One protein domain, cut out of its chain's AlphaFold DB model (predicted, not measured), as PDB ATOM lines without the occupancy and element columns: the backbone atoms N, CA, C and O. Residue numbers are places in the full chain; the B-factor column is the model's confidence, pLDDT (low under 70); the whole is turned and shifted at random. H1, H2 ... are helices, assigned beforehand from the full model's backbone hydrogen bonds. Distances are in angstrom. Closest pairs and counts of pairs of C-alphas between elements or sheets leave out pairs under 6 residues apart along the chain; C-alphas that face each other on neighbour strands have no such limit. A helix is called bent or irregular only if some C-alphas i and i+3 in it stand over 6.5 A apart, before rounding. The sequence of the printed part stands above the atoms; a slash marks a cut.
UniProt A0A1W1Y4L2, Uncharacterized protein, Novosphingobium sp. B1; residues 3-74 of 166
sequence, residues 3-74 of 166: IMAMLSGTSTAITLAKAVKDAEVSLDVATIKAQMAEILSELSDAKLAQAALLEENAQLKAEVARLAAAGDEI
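AT A GLANCE: This is residues 3 to 74 of the 166 residues of an uncharacterized protein of Novosphingobium sp. B1 (UniProt A0A1W1Y4L2). This is a lopsided helical hairpin: a short helix, H1, folds back beside part of a much longer one, H2, through a loop at one end. Residues 54 to 74, the last part of H2, stick out alone past H1 as a long arm and make much of the length. The printed part has 72 residues with two named helices, H1 then H2, and no named strand; its class is all helix. It is extended, with a radius of gyration of the C-alphas of 20.1 A, and its C-alphas span 70 by 18 by 13 A, a rod in outline.

HOW THE PARTS SIT: H1, residues 3 to 22, and H2, residues 29 to 74, form a helical hairpin. They touch, and the closest C-alphas of the two, those of Met 6 and Ala 46, are 5.3 A apart. H1 touches H2 with residues 5 to 13 alone, and H2 touches H1 with residues 39 to 50 alone. Their lines stand at a shallow tilt of 31 degrees, and they run opposite ways. In both H1 and H2 every O i to N i+4 pair is within hydrogen-bond range.

IN THESE COORDINATES: H1 begins at C-alpha 3, at (30.406, 25.972, 31.417), and measures 28.4 A to C-alpha 22, at (19.701, 43.737, 11.958). H2 measures 66.7 A from C-alpha 29, at (7.658, 33.648, 7.870), to C-alpha 74, at (40.019, 19.633, 64.473). Neither helix is bent.

THE WHOLE: The two C-alphas farthest apart, those of Ser 26 and Ile 74, are 69.7 A apart. The printed part has no cut, and the link from H1 to H2 is short, with 6 residues. Residues 21 to 31, of which 29 to 31 belong to H2, stand free. The mean pLDDT of the printed part is 73.1, and residues 3 to 27 are under 70.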
ATOM      1  N   ILE A   3      30.502  24.502  31.401       54.59
ATOM      2  CA  ILE A   3      30.406  25.972  31.417       54.59
ATOM      3  C   ILE A   3      30.560  26.546  30.000       54.59
ATOM      4  O   ILE A   3      29.878  27.503  29.643       54.59
ATOM      5  N   MET A   4      31.404  25.922  29.168       55.28
ATOM      6  CA  MET A   4      31.593  26.320  27.769       55.28
ATOM      7  C   MET A   4      30.331  26.093  26.924       55.28
ATOM      8  O   MET A   4      30.040  26.928  26.076       55.28
ATOM      9  N   ALA A   5      29.556  25.035  27.197       59.16
ATOM     10  CA  ALA A   5      28.292  24.749  26.511       59.16
ATOM     11  C   ALA A   5      27.177  25.741  26.902       59.16
ATOM     12  O   ALA A   5      26.384  26.179  26.067       59.16
ATOM     13  N   MET A   6      27.139  26.157  28.174       54.78
ATOM     14  CA  MET A   6      26.180  27.164  28.639       54.78
ATOM     15  C   MET A   6      26.511  28.569  28.100       54.78
ATOM     16  O   MET A   6      25.612  29.312  27.696       54.78
ATOM     17  N   LEU A   7      27.803  28.926  28.060       55.09
ATOM     18  CA  LEU A   7      28.299  30.176  27.469       55.09
ATOM     19  C   LEU A   7      28.085  30.217  25.954       55.09
ATOM     20  O   LEU A   7      27.711  31.266  25.431       55.09
ATOM     21  N   SER A   8      28.264  29.093  25.253       58.78
ATOM     22  CA  SER A   8      27.990  29.034  23.817       58.78
ATOM     23  C   SER A   8      26.506  29.261  23.536       58.78
ATOM     24  O   SER A   8      26.201  30.166  22.769       58.78
ATOM     25  N   GLY A   9      25.585  28.579  24.235       58.88
ATOM     26  CA  GLY A   9      24.137  28.763  24.033       58.88
ATOM     27  C   GLY A   9      23.640  30.189  24.325       58.88
ATOM     28  O   GLY A   9      22.794  30.721  23.608       58.88
ATOM     29  N   THR A  10      24.214  30.876  25.321       59.47
ATOM     30  CA  THR A  10      23.897  32.297  25.572       59.47
ATOM     31  C   THR A  10      24.521  33.236  24.539       59.47
ATOM     32  O   THR A  10      23.888  34.217  24.147       59.47
ATOM     33  N   SER A  11      25.730  32.942  24.050       61.22
ATOM     34  CA  SER A  11      26.369  33.729  22.989       61.22
ATOM     35  C   SER A  11      25.648  33.597  21.641       61.22
ATOM     36  O   SER A  11      25.489  34.598  20.937       61.22
ATOM     37  N   THR A  12      25.135  32.407  21.313       64.38
ATOM     38  CA  THR A  12      24.380  32.168  20.079       64.38
ATOM     39  C   THR A  12      23.033  32.879  20.129       64.38
ATOM     40  O   THR A  12      22.723  33.630  19.209       64.38
ATOM     41  N   ALA A  13      22.309  32.807  21.254       60.91
ATOM     42  CA  ALA A  13      21.065  33.556  21.452       60.91
ATOM     43  C   ALA A  13      21.247  35.083  21.298       60.91
ATOM     44  O   ALA A  13      20.404  35.752  20.701       60.91
ATOM     45  N   ILE A  14      22.362  35.646  21.782       67.94
ATOM     46  CA  ILE A  14      22.687  37.077  21.621       67.94
ATOM     47  C   ILE A  14      23.034  37.415  20.163       67.94
ATOM     48  O   ILE A  14      22.650  38.475  19.663       67.94
ATOM     49  N   THR A  15      23.756  36.529  19.476       66.12
ATOM     50  CA  THR A  15      24.154  36.719  18.073       66.12
ATOM     51  C   THR A  15      22.946  36.614  17.141       66.12
ATOM     52  O   THR A  15      22.810  37.419  16.223       66.12
ATOM     53  N   LEU A  16      22.011  35.707  17.431       59.97
ATOM     54  CA  LEU A  16      20.771  35.551  16.677       59.97
ATOM     55  C   LEU A  16      19.767  36.671  16.975       59.97
ATOM     56  O   LEU A  16      19.141  37.180  16.054       59.97
ATOM     57  N   ALA A  17      19.660  37.135  18.223       62.72
ATOM     58  CA  ALA A  17      18.858  38.317  18.547       62.72
ATOM     59  C   ALA A  17      19.383  39.579  17.838       62.72
ATOM     60  O   ALA A  17      18.590  40.418  17.411       62.72
ATOM     61  N   LYS A  18      20.709  39.698  17.663       64.50
ATOM     62  CA  LYS A  18      21.312  40.714  16.786       64.50
ATOM     63  C   LYS A  18      20.963  40.482  15.318       64.50
ATOM     64  O   LYS A  18      20.526  41.423  14.682       64.50
ATOM     65  N   ALA A  19      21.047  39.251  14.813       61.59
ATOM     66  CA  ALA A  19      20.664  38.934  13.435       61.59
ATOM     67  C   ALA A  19      19.183  39.246  13.134       61.59
ATOM     68  O   ALA A  19      18.873  39.742  12.059       61.59
ATOM     69  N   VAL A  20      18.276  39.021  14.093       61.44
ATOM     70  CA  VAL A  20      16.849  39.380  13.991       61.44
ATOM     71  C   VAL A  20      16.639  40.896  14.059       61.44
ATOM     72  O   VAL A  20      15.772  41.422  13.370       61.44
ATOM     73  N   LYS A  21      17.429  41.611  14.870       63.34
ATOM     74  CA  LYS A  21      17.387  43.078  14.968       63.34
ATOM     75  C   LYS A  21      17.968  43.770  13.728       63.34
ATOM     76  O   LYS A  21      17.455  44.811  13.335       63.34
ATOM     77  N   ASP A  22      19.019  43.203  13.141       58.97
ATOM     78  CA  ASP A  22      19.701  43.737  11.958       58.97
ATOM     79  C   ASP A  22      18.962  43.363  10.654       58.97
ATOM     80  O   ASP A  22      19.169  43.991   9.615       58.97
ATOM     81  N   ALA A  23      18.060  42.375  10.695       53.44
ATOM     82  CA  ALA A  23      17.188  41.993   9.587       53.44
ATOM     83  C   ALA A  23      15.947  42.903   9.496       53.44
ATOM     84  O   ALA A  23      14.826  42.515   9.825       53.44
ATOM     85  N   GLU A  24      16.128  44.130   9.009       52.72
ATOM     86  CA  GLU A  24      15.009  44.984   8.604       52.72
ATOM     87  C   GLU A  24      14.297  44.409   7.344       52.72
ATOM     88  O   GLU A  24      14.834  44.379   6.242       52.72
ATOM     89  N   VAL A  25      13.037  43.981   7.526       53.34
ATOM     90  CA  VAL A  25      11.903  44.036   6.563       53.34
ATOM     91  C   VAL A  25      11.722  42.951   5.464       53.34
ATOM     92  O   VAL A  25      10.676  42.971   4.822       53.34
ATOM     93  N   SER A  26      12.562  41.920   5.261       56.09
ATOM     94  CA  SER A  26      12.311  40.967   4.134       56.09
ATOM     95  C   SER A  26      12.464  39.454   4.373       56.09
ATOM     96  O   SER A  26      12.695  38.719   3.410       56.09
ATOM     97  N   LEU A  27      12.348  38.948   5.603       57.88
ATOM     98  CA  LEU A  27      12.409  37.498   5.841       57.88
ATOM     99  C   LEU A  27      11.036  36.825   5.712       57.88
ATOM    100  O   LEU A  27      10.045  37.289   6.275       57.88
ATOM    101  N   ASP A  28      11.003  35.699   4.994       70.75
ATOM    102  CA  ASP A  28       9.843  34.810   4.908       70.75
ATOM    103  C   ASP A  28       9.489  34.273   6.308       70.75
ATOM    104  O   ASP A  28      10.359  33.943   7.120       70.75
ATOM    105  N   VAL A  29       8.191  34.160   6.598       72.38
ATOM    106  CA  VAL A  29       7.658  33.648   7.870       72.38
ATOM    107  C   VAL A  29       8.215  32.253   8.174       72.38
ATOM    108  O   VAL A  29       8.392  31.896   9.342       72.38
ATOM    109  N   ALA A  30       8.525  31.467   7.139       75.00
ATOM    110  CA  ALA A  30       9.193  30.178   7.282       75.00
ATOM    111  C   ALA A  30      10.596  30.306   7.903       75.00
ATOM    112  O   ALA A  30      10.929  29.538   8.807       75.00
ATOM    113  N   THR A  31      11.392  31.297   7.489       75.81
ATOM    114  CA  THR A  31      12.741  31.530   8.026       75.81
ATOM    115  C   THR A  31      12.699  31.982   9.482       75.81
ATOM    116  O   THR A  31      13.470  31.481  10.297       75.81
ATOM    117  N   ILE A  32      11.749  32.851   9.842       75.75
ATOM    118  CA  ILE A  32      11.562  33.285  11.237       75.75
ATOM    119  C   ILE A  32      11.194  32.090  12.126       75.75
ATOM    120  O   ILE A  32      11.768  31.911  13.198       75.75
ATOM    121  N   LYS A  33      10.275  31.224  11.678       73.12
ATOM    122  CA  LYS A  33       9.892  30.017  12.429       73.12
ATOM    123  C   LYS A  33      11.048  29.027  12.584       73.12
ATOM    124  O   LYS A  33      11.179  28.439  13.653       73.12
ATOM    125  N   ALA A  34      11.876  28.860  11.552       81.12
ATOM    126  CA  ALA A  34      13.059  28.004  11.615       81.12
ATOM    127  C   ALA A  34      14.073  28.518  12.652       81.12
ATOM    128  O   ALA A  34      14.485  27.758  13.523       81.12
ATOM    129  N   GLN A  35      14.382  29.820  12.636       76.69
ATOM    130  CA  GLN A  35      15.278  30.433  13.623       76.69
ATOM    131  C   GLN A  35      14.708  30.376  15.047       76.69
ATOM    132  O   GLN A  35      15.441  30.124  15.999       76.69
ATOM    133  N   MET A  36      13.394  30.557  15.219       73.00
ATOM    134  CA  MET A  36      12.760  30.388  16.531       73.00
ATOM    135  C   MET A  36      12.868  28.947  17.042       73.00
ATOM    136  O   MET A  36      13.097  28.754  18.233       73.00
ATOM    137  N   ALA A  37      12.717  27.944  16.171       78.69
ATOM    138  CA  ALA A  37      12.886  26.544  16.550       78.69
ATOM    139  C   ALA A  37      14.331  26.238  16.975       78.69
ATOM    140  O   ALA A  37      14.537  25.533  17.960       78.69
ATOM    141  N   GLU A  38      15.313  26.821  16.285       80.44
ATOM    142  CA  GLU A  38      16.734  26.706  16.623       80.44
ATOM    143  C   GLU A  38      17.038  27.332  17.994       80.44
ATOM    144  O   GLU A  38      17.583  26.656  18.863       80.44
ATOM    145  N   ILE A  39      16.540  28.549  18.264       75.38
ATOM    146  CA  ILE A  39      16.646  29.191  19.590       75.38
ATOM    147  C   ILE A  39      16.006  28.324  20.680       75.38
ATOM    148  O   ILE A  39      16.555  28.186  21.772       75.38
ATOM    149  N   LEU A  40      14.821  27.765  20.422       73.38
ATOM    150  CA  LEU A  40      14.127  26.913  21.389       73.38
ATOM    151  C   LEU A  40      14.909  25.630  21.688       73.38
ATOM    152  O   LEU A  40      14.923  25.195  22.843       73.38
ATOM    153  N   SER A  41      15.559  25.049  20.680       81.62
ATOM    154  CA  SER A  41      16.438  23.891  20.854       81.62
ATOM    155  C   SER A  41      17.647  24.259  21.712       81.62
ATOM    156  O   SER A  41      17.855  23.657  22.763       81.62
ATOM    157  N   GLU A  42      18.372  25.317  21.345       81.19
ATOM    158  CA  GLU A  42      19.563  25.765  22.078       81.19
ATOM    159  C   GLU A  42      19.246  26.175  23.520       81.19
ATOM    160  O   GLU A  42      20.003  25.881  24.445       81.19
ATOM    161  N   LEU A  43      18.102  26.827  23.748       76.25
ATOM    162  CA  LEU A  43      17.651  27.192  25.088       76.25
ATOM    163  C   LEU A  43      17.305  25.958  25.930       76.25
ATOM    164  O   LEU A  43      17.517  25.962  27.144       76.25
ATOM    165  N   SER A  44      16.755  24.917  25.307       79.31
ATOM    166  CA  SER A  44      16.449  23.658  25.991       79.31
ATOM    167  C   SER A  44      17.733  22.940  26.398       79.31
ATOM    168  O   SER A  44      17.855  22.534  27.555       79.31
ATOM    169  N   ASP A  45      18.724  22.892  25.508       81.25
ATOM    170  CA  ASP A  45      20.046  22.336  25.804       81.25
ATOM    171  C   ASP A  45      20.754  23.136  26.908       81.25
ATOM    172  O   ASP A  45      21.279  22.563  27.866       81.25
ATOM    173  N   ALA A  46      20.677  24.470  26.855       78.69
ATOM    174  CA  ALA A  46      21.213  25.339  27.899       78.69
ATOM    175  C   ALA A  46      20.528  25.118  29.259       78.69
ATOM    176  O   ALA A  46      21.198  25.142  30.294       78.69
ATOM    177  N   LYS A  47      19.209  24.867  29.287       76.44
ATOM    178  CA  LYS A  47      18.480  24.531  30.523       76.44
ATOM    179  C   LYS A  47      18.905  23.186  31.101       76.44
ATOM    180  O   LYS A  47      19.055  23.081  32.317       76.44
ATOM    181  N   LEU A  48      19.109  22.175  30.258       83.94
ATOM    182  CA  LEU A  48      19.586  20.864  30.704       83.94
ATOM    183  C   LEU A  48      21.004  20.964  31.277       83.94
ATOM    184  O   LEU A  48      21.254  20.474  32.379       83.94
ATOM    185  N   ALA A  49      21.899  21.682  30.593       81.19
ATOM    186  CA  ALA A  49      23.248  21.950  31.087       81.19
ATOM    187  C   ALA A  49      23.234  22.737  32.410       81.19
ATOM    188  O   ALA A  49      23.979  22.424  33.338       81.19
ATOM    189  N   GLN A  50      22.346  23.730  32.544       76.81
ATOM    190  CA  GLN A  50      22.177  24.478  33.790       76.81
ATOM    191  C   GLN A  50      21.702  23.584  34.943       76.81
ATOM    192  O   GLN A  50      22.204  23.722  36.058       76.81
ATOM    193  N   ALA A  51      20.753  22.678  34.698       80.31
ATOM    194  CA  ALA A  51      20.266  21.756  35.721       80.31
ATOM    195  C   ALA A  51      21.391  20.843  36.238       80.31
ATOM    196  O   ALA A  51      21.556  20.714  37.451       80.31
ATOM    197  N   ALA A  52      22.215  20.301  35.334       82.31
ATOM    198  CA  ALA A  52      23.380  19.497  35.701       82.31
ATOM    199  C   ALA A  52      24.392  20.295  36.548       82.31
ATOM    200  O   ALA A  52      24.857  19.817  37.582       82.31
ATOM    201  N   LEU A  53      24.674  21.547  36.170       81.56
ATOM    202  CA  LEU A  53      25.561  22.427  36.938       81.56
ATOM    203  C   LEU A  53      25.007  22.763  38.330       81.56
ATOM    204  O   LEU A  53      25.774  22.868  39.284       81.56
ATOM    205  N   LEU A  54      23.691  22.950  38.468       83.38
ATOM    206  CA  LEU A  54      23.062  23.190  39.770       83.38
ATOM    207  C   LEU A  54      23.192  21.973  40.690       83.38
ATOM    208  O   LEU A  54      23.456  22.145  41.882       83.38
ATOM    209  N   GLU A  55      23.043  20.767  40.144       88.12
ATOM    210  CA  GLU A  55      23.225  19.523  40.891       88.12
ATOM    211  C   GLU A  55      24.680  19.350  41.347       88.12
ATOM    212  O   GLU A  55      24.930  19.146  42.539       88.12
ATOM    213  N   GLU A  56      25.648  19.534  40.445       88.19
ATOM    214  CA  GLU A  56      27.077  19.493  40.782       88.19
ATOM    215  C   GLU A  56      27.428  20.549  41.845       88.19
ATOM    216  O   GLU A  56      28.107  20.259  42.832       88.19
ATOM    217  N   ASN A  57      26.904  21.772  41.710       87.44
ATOM    218  CA  ASN A  57      27.141  22.846  42.674       87.44
ATOM    219  C   ASN A  57      26.568  22.516  44.060       87.44
ATOM    220  O   ASN A  57      27.200  22.820  45.073       87.44
ATOM    221  N   ALA A  58      25.389  21.890  44.120       88.06
ATOM    222  CA  ALA A  58      24.789  21.449  45.374       88.06
ATOM    223  C   ALA A  58      25.635  20.361  46.056       88.06
ATOM    224  O   ALA A  58      25.883  20.455  47.261       88.06
ATOM    225  N   GLN A  59      26.134  19.381  45.294       90.38
ATOM    226  CA  GLN A  59      27.024  18.334  45.808       90.38
ATOM    227  C   GLN A  59      28.336  18.925  46.338       90.38
ATOM    228  O   GLN A  59      28.747  18.625  47.461       90.38
ATOM    229  N   LEU A  60      28.956  19.833  45.577       89.38
ATOM    230  CA  LEU A  60      30.180  20.519  45.993       89.38
ATOM    231  C   LEU A  60      29.961  21.363  47.255       89.38
ATOM    232  O   LEU A  60      30.780  21.313  48.168       89.38
ATOM    233  N   LYS A  61      28.849  22.101  47.358       89.94
ATOM    234  CA  LYS A  61      28.516  22.871  48.570       89.94
ATOM    235  C   LYS A  61      28.338  21.985  49.797       89.94
ATOM    236  O   LYS A  61      28.819  22.350  50.869       89.94
ATOM    237  N   ALA A  62      27.671  20.841  49.651       87.19
ATOM    238  CA  ALA A  62      27.514  19.884  50.742       87.19
ATOM    239  C   ALA A  62      28.873  19.343  51.213       87.19
ATOM    240  O   ALA A  62      29.133  19.278  52.416       87.19
ATOM    241  N   GLU A  63      29.768  19.028  50.277       85.62
ATOM    242  CA  GLU A  63      31.110  18.548  50.601       85.62
ATOM    243  C   GLU A  63      31.972  19.631  51.261       85.62
ATOM    244  O   GLU A  63      32.636  19.369  52.264       85.62
ATOM    245  N   VAL A  64      31.913  20.873  50.771       86.94
ATOM    246  CA  VAL A  64      32.593  22.015  51.403       86.94
ATOM    247  C   VAL A  64      32.093  22.224  52.831       86.94
ATOM    248  O   VAL A  64      32.910  22.388  53.734       86.94
ATOM    249  N   ALA A  65      30.779  22.170  53.063       85.19
ATOM    250  CA  ALA A  65      30.213  22.292  54.405       85.19
ATOM    251  C   ALA A  65      30.692  21.162  55.334       85.19
ATOM    252  O   ALA A  65      31.074  21.418  56.475       85.19
ATOM    253  N   ARG A  66      30.742  19.920  54.832       82.88
ATOM    254  CA  ARG A  66      31.263  18.760  55.570       82.88
ATOM    255  C   ARG A  66      32.735  18.936  55.946       82.88
ATOM    256  O   ARG A  66      33.121  18.633  57.074       82.88
ATOM    257  N   LEU A  67      33.561  19.396  55.008       80.06
ATOM    258  CA  LEU A  67      34.989  19.624  55.229       80.06
ATOM    259  C   LEU A  67      35.246  20.799  56.177       80.06
ATOM    260  O   LEU A  67      36.146  20.704  57.008       80.06
ATOM    261  N   ALA A  68      34.455  21.871  56.084       81.25
ATOM    262  CA  ALA A  68      34.532  23.009  56.995       81.25
ATOM    263  C   ALA A  68      34.219  22.587  58.436       81.25
ATOM    264  O   ALA A  68      35.039  22.815  59.319       81.25
ATOM    265  N   ALA A  69      33.114  21.863  58.650       78.38
ATOM    266  CA  ALA A  69      32.754  21.344  59.970       78.38
ATOM    267  C   ALA A  69      33.848  20.431  60.557       78.38
ATOM    268  O   ALA A  69      34.224  20.577  61.717       78.38
ATOM    269  N   ALA A  70      34.422  19.536  59.745       74.25
ATOM    270  CA  ALA A  70      35.542  18.698  60.177       74.25
ATOM    271  C   ALA A  70      36.803  19.519  60.513       74.25
ATOM    272  O   ALA A  70      37.552  19.170  61.425       74.25
ATOM    273  N   GLY A  71      37.055  20.609  59.783       76.38
ATOM    274  CA  GLY A  71      38.139  21.546  60.068       76.38
ATOM    275  C   GLY A  71      37.955  22.264  61.403       76.38
ATOM    276  O   GLY A  71      38.902  22.320  62.187       76.38
ATOM    277  N   ASP A  72      36.743  22.746  61.678       78.75
ATOM    278  CA  ASP A  72      36.395  23.424  62.929       78.75
ATOM    279  C   ASP A  72      36.530  22.482  64.134       78.75
ATOM    280  O   ASP A  72      37.133  22.850  65.144       78.75
ATOM    281  N   GLU A  73      36.063  21.234  64.004       76.19
ATOM    282  CA  GLU A  73      36.242  20.197  65.030       76.19
ATOM    283  C   GLU A  73      37.724  19.943  65.336       76.19
ATOM    284  O   GLU A  73      38.115  19.890  66.502       76.19
ATOM    285  N   ILE A  74      38.570  19.829  64.305       78.06
ATOM    286  CA  ILE A  74      40.019  19.633  64.473       78.06
ATOM    287  C   ILE A  74      40.680  20.877  65.081       78.06
ATOM    288  O   ILE A  74      41.603  20.746  65.888       78.06
TER     289      ILE A  74